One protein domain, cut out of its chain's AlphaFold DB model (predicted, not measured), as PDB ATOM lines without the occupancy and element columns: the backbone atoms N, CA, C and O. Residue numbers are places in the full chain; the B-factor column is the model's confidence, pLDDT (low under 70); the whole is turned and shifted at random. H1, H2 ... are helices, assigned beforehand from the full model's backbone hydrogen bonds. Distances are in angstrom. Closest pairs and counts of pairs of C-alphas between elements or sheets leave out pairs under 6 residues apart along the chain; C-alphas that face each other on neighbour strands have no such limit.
ATOM      1  N   MET A   1     263.577 249.038 293.276       91.81
ATOM      2  CA  MET A   1     264.716 249.157 294.211       91.81
ATOM      3  C   MET A   1     264.205 249.210 295.640       91.81
ATOM      4  O   MET A   1     263.177 249.840 295.869       91.81
ATOM      5  N   LYS A   2     264.881 248.525 296.566       95.25
ATOM      6  CA  LYS A   2     264.574 248.470 298.007       95.25
ATOM      7  C   LYS A   2     265.880 248.458 298.814       95.25
ATOM      8  O   LYS A   2     266.904 248.052 298.275       95.25
ATOM      9  N   SER A   3     265.854 248.882 300.078       97.44
ATOM     10  CA  SER A   3     267.007 248.788 300.989       97.44
ATOM     11  C   SER A   3     266.973 247.483 301.789       97.44
ATOM     12  O   SER A   3     265.917 247.080 302.281       97.44
ATOM     13  N   CYS A   4     268.113 246.800 301.887       97.25
ATOM     14  CA  CYS A   4     268.260 245.562 302.651       97.25
ATOM     15  C   CYS A   4     268.248 245.833 304.161       97.25
ATOM     16  O   CYS A   4     269.082 246.583 304.655       97.25
ATOM     17  N   LYS A   5     267.410 245.130 304.928       96.25
ATOM     18  CA  LYS A   5     267.330 245.284 306.396       96.25
ATOM     19  C   LYS A   5     268.615 244.893 307.151       96.25
ATOM     20  O   LYS A   5     268.769 245.249 308.312       96.25
ATOM     21  N   VAL A   6     269.522 244.135 306.521       95.56
ATOM     22  CA  VAL A   6     270.756 243.633 307.161       95.56
ATOM     23  C   VAL A   6     271.990 244.447 306.796       95.56
ATOM     24  O   VAL A   6     272.766 244.795 307.678       95.56
ATOM     25  N   CYS A   7     272.216 244.704 305.507       97.44
ATOM     26  CA  CYS A   7     273.415 245.414 305.050       97.44
ATOM     27  C   CYS A   7     273.144 246.842 304.574       97.44
ATOM     28  O   CYS A   7     274.087 247.507 304.153       97.44
ATOM     29  N   GLU A   8     271.880 247.277 304.578       97.50
ATOM     30  CA  GLU A   8     271.414 248.619 304.193       97.50
ATOM     31  C   GLU A   8     271.717 249.026 302.741       97.50
ATOM     32  O   GLU A   8     271.412 250.140 302.319       97.50
ATOM     33  N   GLN A   9     272.258 248.106 301.936       97.31
ATOM     34  CA  GLN A   9     272.499 248.324 300.512       97.31
ATOM     35  C   GLN A   9     271.200 248.232 299.715       97.31
ATOM     36  O   GLN A   9     270.319 247.417 300.015       97.31
ATOM     37  N   GLU A  10     271.114 249.040 298.660       97.56
ATOM     38  CA  GLU A  10     270.031 248.949 297.692       97.56
ATOM     39  C   GLU A  10     270.131 247.660 296.873       97.56
ATOM     40  O   GLU A  10     271.214 247.228 296.472       97.56
ATOM     41  N   PHE A  11     268.984 247.048 296.605       96.56
ATOM     42  CA  PHE A  11     268.878 245.888 295.737       96.56
ATOM     43  C   PHE A  11     267.600 245.938 294.902       96.56
ATOM     44  O   PHE A  11     266.606 246.585 295.260       96.56
ATOM     45  N   ASP A  12     267.629 245.237 293.772       95.88
ATOM     46  CA  ASP A  12     266.438 245.004 292.971       95.88
ATOM     47  C   ASP A  12     265.734 243.730 293.468       95.88
ATOM     48  O   ASP A  12     266.308 242.642 293.344       95.88
ATOM     49  N   PRO A  13     264.512 243.823 294.029       91.88
ATOM     50  CA  PRO A  13     263.762 242.650 294.471       91.88
ATOM     51  C   PRO A  13     263.371 241.707 293.323       91.88
ATOM     52  O   PRO A  13     263.008 240.568 293.596       91.88
ATOM     53  N   ALA A  14     263.450 242.148 292.063       92.88
ATOM     54  CA  ALA A  14     263.221 241.299 290.897       92.88
ATOM     55  C   ALA A  14     264.462 240.487 290.475       92.88
ATOM     56  O   ALA A  14     264.383 239.712 289.521       92.88
ATOM     57  N   THR A  15     265.601 240.650 291.163       91.38
ATOM     58  CA  THR A  15     266.824 239.889 290.867       91.38
ATOM     59  C   THR A  15     266.568 238.390 291.061       91.38
ATOM     60  O   THR A  15     266.137 237.999 292.151       91.38
ATOM     61  N   PRO A  16     266.853 237.541 290.056       91.88
ATOM     62  CA  PRO A  16     266.738 236.093 290.191       91.88
ATOM     63  C   PRO A  16     267.604 235.545 291.332       91.88
ATOM     64  O   PRO A  16     268.730 235.993 291.555       91.88
ATOM     65  N   LEU A  17     267.067 234.566 292.060       94.50
ATOM     66  CA  LEU A  17     267.741 233.882 293.166       94.50
ATOM     67  C   LEU A  17     268.127 232.468 292.719       94.50
ATOM     68  O   LEU A  17     267.512 231.475 293.112       94.50
ATOM     69  N   ASP A  18     269.135 232.408 291.853       92.00
ATOM     70  CA  ASP A  18     269.522 231.181 291.142       92.00
ATOM     71  C   ASP A  18     270.495 230.298 291.941       92.00
ATOM     72  O   ASP A  18     270.739 229.146 291.585       92.00
ATOM     73  N   ASP A  19     271.051 230.822 293.036       95.88
ATOM     74  CA  ASP A  19     271.959 230.089 293.914       95.88
ATOM     75  C   ASP A  19     271.179 229.326 295.010       95.88
ATOM     76  O   ASP A  19     270.329 229.922 295.686       95.88
ATOM     77  N   PRO A  20     271.467 228.029 295.251       96.06
ATOM     78  CA  PRO A  20     270.777 227.238 296.273       96.06
ATOM     79  C   PRO A  20     270.825 227.842 297.682       96.06
ATOM     80  O   PRO A  20     269.852 227.735 298.429       96.06
ATOM     81  N   ALA A  21     271.912 228.522 298.057       97.19
ATOM     82  CA  ALA A  21     271.994 229.194 299.345       97.19
ATOM     83  C   ALA A  21     271.047 230.399 299.408       97.19
ATOM     84  O   ALA A  21     270.467 230.667 300.456       97.19
ATOM     85  N   MET A  22     270.824 231.111 298.302       97.62
ATOM     86  CA  MET A  22     269.823 232.183 298.265       97.62
ATOM     87  C   MET A  22     268.409 231.628 298.444       97.62
ATOM     88  O   MET A  22     267.628 232.189 299.212       97.62
ATOM     89  N   GLN A  23     268.096 230.505 297.796       96.12
ATOM     90  CA  GLN A  23     266.800 229.830 297.921       96.12
ATOM     91  C   GLN A  23     266.568 229.302 299.342       96.12
ATOM     92  O   GLN A  23     265.497 229.515 299.911       96.12
ATOM     93  N   ALA A  24     267.590 228.709 299.964       95.50
ATOM     94  CA  ALA A  24     267.550 228.336 301.376       95.50
ATOM     95  C   ALA A  24     267.334 229.567 302.277       95.50
ATOM     96  O   ALA A  24     266.532 229.532 303.209       95.50
ATOM     97  N   GLY A  25     267.979 230.694 301.966       95.62
ATOM     98  CA  GLY A  25     267.752 231.966 302.653       95.62
ATOM     99  C   GLY A  25     266.303 232.454 302.559       95.62
ATOM    100  O   GLY A  25     265.767 232.948 303.550       95.62
ATOM    101  N   VAL A  26     265.654 232.288 301.399       95.75
ATOM    102  CA  VAL A  26     264.227 232.605 301.196       95.75
ATOM    103  C   VAL A  26     263.341 231.704 302.043       95.75
ATOM    104  O   VAL A  26     262.442 232.209 302.713       95.75
ATOM    105  N   PHE A  27     263.612 230.398 302.059       94.38
ATOM    106  CA  PHE A  27     262.895 229.455 302.916       94.38
ATOM    107  C   PHE A  27     262.973 229.873 304.390       94.38
ATOM    108  O   PHE A  27     261.958 229.890 305.081       94.38
ATOM    109  N   MET A  28     264.152 230.289 304.857       93.31
ATOM    110  CA  MET A  28     264.330 230.779 306.226       93.31
ATOM    111  C   MET A  28     263.590 232.098 306.481       93.31
ATOM    112  O   MET A  28     262.987 232.270 307.534       93.31
ATOM    113  N   ALA A  29     263.592 233.025 305.519       93.94
ATOM    114  CA  ALA A  29     262.884 234.304 305.636       93.94
ATOM    115  C   ALA A  29     261.351 234.152 305.736       93.94
ATOM    116  O   ALA A  29     260.676 235.054 306.234       93.94
ATOM    117  N   GLN A  30     260.806 233.019 305.275       93.38
ATOM    118  CA  GLN A  30     259.390 232.650 305.414       93.38
ATOM    119  C   GLN A  30     259.043 232.064 306.786       93.38
ATOM    120  O   GLN A  30     257.864 232.020 307.135       93.38
ATOM    121  N   GLN A  31     260.033 231.604 307.557       89.62
ATOM    122  CA  GLN A  31     259.775 231.037 308.878       89.62
ATOM    123  C   GLN A  31     259.368 232.140 309.859       89.62
ATOM    124  O   GLN A  31     259.800 233.294 309.752       89.62
ATOM    125  N   SER A  32     258.537 231.765 310.831       75.88
ATOM    126  CA  SER A  32     257.935 232.686 311.800       75.88
ATOM    127  C   SER A  32     258.956 233.481 312.619       75.88
ATOM    128  O   SER A  32     258.679 234.604 313.034       75.88
ATOM    129  N   GLU A  33     260.142 232.914 312.815       85.06
ATOM    130  CA  GLU A  33     261.241 233.447 313.608       85.06
ATOM    131  C   GLU A  33     261.904 234.664 312.953       85.06
ATOM    132  O   GLU A  33     262.384 235.550 313.660       85.06
ATOM    133  N   TRP A  34     261.916 234.732 311.619       87.19
ATOM    134  CA  TRP A  34     262.505 235.854 310.880       87.19
ATOM    135  C   TRP A  34     261.441 236.774 310.288       87.19
ATOM    136  O   TRP A  34     261.539 237.991 310.458       87.19
ATOM    137  N   ASN A  35     260.431 236.202 309.622       88.88
ATOM    138  CA  ASN A  35     259.308 236.913 309.003       88.88
ATOM    139  C   ASN A  35     259.728 238.183 308.230       88.88
ATOM    140  O   ASN A  35     259.161 239.265 308.393       88.88
ATOM    141  N   ASP A  36     260.780 238.061 307.424       93.50
ATOM    142  CA  ASP A  36     261.421 239.161 306.699       93.50
ATOM    143  C   ASP A  36     261.582 238.845 305.202       93.50
ATOM    144  O   ASP A  36     262.493 239.327 304.521       93.50
ATOM    145  N   LEU A  37     260.657 238.041 304.667       92.56
ATOM    146  CA  LEU A  37     260.590 237.722 303.247       92.56
ATOM    147  C   LEU A  37     260.524 239.001 302.396       92.56
ATOM    148  O   LEU A  37     259.642 239.839 302.556       92.56
ATOM    149  N   GLY A  38     261.456 239.123 301.451       93.06
ATOM    150  CA  GLY A  38     261.548 240.282 300.560       93.06
ATOM    151  C   GLY A  38     262.165 241.533 301.199       93.06
ATOM    152  O   GLY A  38     262.180 242.588 300.564       93.06
ATOM    153  N   GLU A  39     262.679 241.454 302.430       95.94
ATOM    154  CA  GLU A  39     263.396 242.549 303.112       95.94
ATOM    155  C   GLU A  39     264.925 242.461 302.967       95.94
ATOM    156  O   GLU A  39     265.644 243.393 303.334       95.94
ATOM    157  N   LEU A  40     265.444 241.350 302.436       96.12
ATOM    158  CA  LEU A  40     266.878 241.114 302.270       96.12
ATOM    159  C   LEU A  40     267.292 241.061 300.806       96.12
ATOM    160  O   LEU A  40     266.586 240.519 299.959       96.12
ATOM    161  N   CYS A  41     268.503 241.546 300.542       97.06
ATOM    162  CA  CYS A  41     269.137 241.392 299.244       97.06
ATOM    163  C   CYS A  41     269.602 239.940 298.998       97.06
ATOM    164  O   CYS A  41     269.837 239.194 299.959       97.06
ATOM    165  N   PRO A  42     269.838 239.550 297.728       97.00
ATOM    166  CA  PRO A  42     270.311 238.209 297.367       97.00
ATOM    167  C   PRO A  42     271.565 237.770 298.135       97.00
ATOM    168  O   PRO A  42     271.665 236.632 298.582       97.00
ATOM    169  N   ARG A  43     272.508 238.692 298.370       96.81
ATOM    170  CA  ARG A  43     273.741 238.402 299.115       96.81
ATOM    171  C   ARG A  43     273.463 238.004 300.564       96.81
ATOM    172  O   ARG A  43     274.024 237.025 301.046       96.81
ATOM    173  N   CYS A  44     272.612 238.756 301.262       97.25
ATOM    174  CA  CYS A  44     272.274 238.462 302.654       97.25
ATOM    175  C   CYS A  44     271.418 237.196 302.778       97.25
ATOM    176  O   CYS A  44     271.609 236.442 303.731       97.25
ATOM    177  N   LEU A  45     270.543 236.923 301.801       97.31
ATOM    178  CA  LEU A  45     269.838 235.643 301.698       97.31
ATOM    179  C   LEU A  45     270.825 234.485 301.518       97.31
ATOM    180  O   LEU A  45     270.745 233.518 302.265       97.31
ATOM    181  N   GLY A  46     271.799 234.612 300.616       97.50
ATOM    182  CA  GLY A  46     272.836 233.601 300.401       97.50
ATOM    183  C   GLY A  46     273.669 233.322 301.654       97.50
ATOM    184  O   GLY A  46     273.855 232.167 302.028       97.50
ATOM    185  N   SER A  47     274.115 234.364 302.366       97.06
ATOM    186  CA  SER A  47     274.830 234.188 303.640       97.06
ATOM    187  C   SER A  47     273.976 233.481 304.694       97.06
ATOM    188  O   SER A  47     274.468 232.576 305.367       97.06
ATOM    189  N   ARG A  48     272.700 233.866 304.828       96.12
ATOM    190  CA  ARG A  48     271.763 233.222 305.755       96.12
ATOM    191  C   ARG A  48     271.545 231.756 305.393       96.12
ATOM    192  O   ARG A  48     271.678 230.903 306.262       96.12
ATOM    193  N   GLY A  49     271.239 231.465 304.132       96.19
ATOM    194  CA  GLY A  49     270.965 230.107 303.688       96.19
ATOM    195  C   GLY A  49     272.186 229.200 303.771       96.19
ATOM    196  O   GLY A  49     272.035 228.050 304.156       96.19
ATOM    197  N   LEU A  50     273.401 229.706 303.527       97.19
ATOM    198  CA  LEU A  50     274.627 228.931 303.743       97.19
ATOM    199  C   LEU A  50     274.753 228.486 305.206       97.19
ATOM    200  O   LEU A  50     274.972 227.307 305.476       97.19
ATOM    201  N   LEU A  51     274.561 229.413 306.150       95.81
ATOM    202  CA  LEU A  51     274.589 229.095 307.579       95.81
ATOM    203  C   LEU A  51     273.449 228.147 307.973       95.81
ATOM    204  O   LEU A  51     273.688 227.203 308.722       95.81
ATOM    205  N   GLY A  52     272.245 228.353 307.436       94.50
ATOM    206  CA  GLY A  52     271.100 227.470 307.655       94.50
ATOM    207  C   GLY A  52     271.370 226.042 307.190       94.50
ATOM    208  O   GLY A  52     271.218 225.103 307.965       94.50
ATOM    209  N   MET A  53     271.873 225.871 305.967       93.94
ATOM    210  CA  MET A  53     272.234 224.558 305.424       93.94
ATOM    211  C   MET A  53     273.335 223.859 306.238       93.94
ATOM    212  O   MET A  53     273.355 222.632 306.318       93.94
ATOM    213  N   MET A  54     274.253 224.615 306.851       95.12
ATOM    214  CA  MET A  54     275.334 224.055 307.670       95.12
ATOM    215  C   MET A  54     274.890 223.693 309.092       95.12
ATOM    216  O   MET A  54     275.316 222.660 309.615       95.12
ATOM    217  N   TYR A  55     274.070 224.533 309.728       94.12
ATOM    218  CA  TYR A  55     273.866 224.496 311.179       94.12
ATOM    219  C   TYR A  55     272.415 224.283 311.622       94.12
ATOM    220  O   TYR A  55     272.212 223.752 312.713       94.12
ATOM    221  N   CYS A  56     271.417 224.609 310.799       90.75
ATOM    222  CA  CYS A  56     270.002 224.449 311.142       90.75
ATOM    223  C   CYS A  56     269.498 223.050 310.761       90.75
ATOM    224  O   CYS A  56     268.751 222.855 309.799       90.75
ATOM    225  N   ARG A  57     269.950 222.039 311.510       88.00
ATOM    226  CA  ARG A  57     269.607 220.625 311.276       88.00
ATOM    227  C   ARG A  57     268.108 220.348 311.404       88.00
ATOM    228  O   ARG A  57     267.635 219.387 310.803       88.00
ATOM    229  N   GLU A  58     267.385 221.182 312.141       87.75
ATOM    230  CA  GLU A  58     265.930 221.176 312.286       87.75
ATOM    231  C   GLU A  58     265.176 221.344 310.958       87.75
ATOM    232  O   GLU A  58     264.029 220.918 310.865       87.75
TER     233      GLU A  58
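AT A GLANCE: This is residues 1 to 58 of the 61 residues of an uncharacterized protein of Geoalkalibacter ferrihydriticus (UniProt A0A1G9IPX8). A small looped head at the start, with residues 2 to 3 paired antiparallel with residues 10 to 11, sits beyond the first end of H2, and helices H1 and H2 cross near their middles as an X. The printed part has 58 residues with two named helices, H1 then H2, and no named strand. The class is all helix, although helices hold 24 of the 58 residues. It is compact, with a radius of gyration of the C-alphas of 10.7 A and spans of 33 by 22 by 16 A.

HOW THE PARTS SIT: H1, residues 20 to 29, and H2, residues 42 to 55, touch, with the C-alphas of Gly 25 and Gly 49 closest at 3.9 A. Their lines are about perpendicular, at 88 degrees. Every O i to N i+4 pair in H1 and H2 is within hydrogen-bond range.

IN THESE COORDINATES: H1 begins at C-alpha 20 (270.777, 227.238, 296.273) and measures 14.1 A. H2 measures 19.8 A and ends at C-alpha 55 (273.866, 224.496, 311.179).

THE WHOLE: The C-alphas of Met 1 and Arg 57 are farthest apart, 33.6 A. The link H1 to H2 is long, 12 residues. The printed part has no cut, and no printed residue is under 70 in pLDDT.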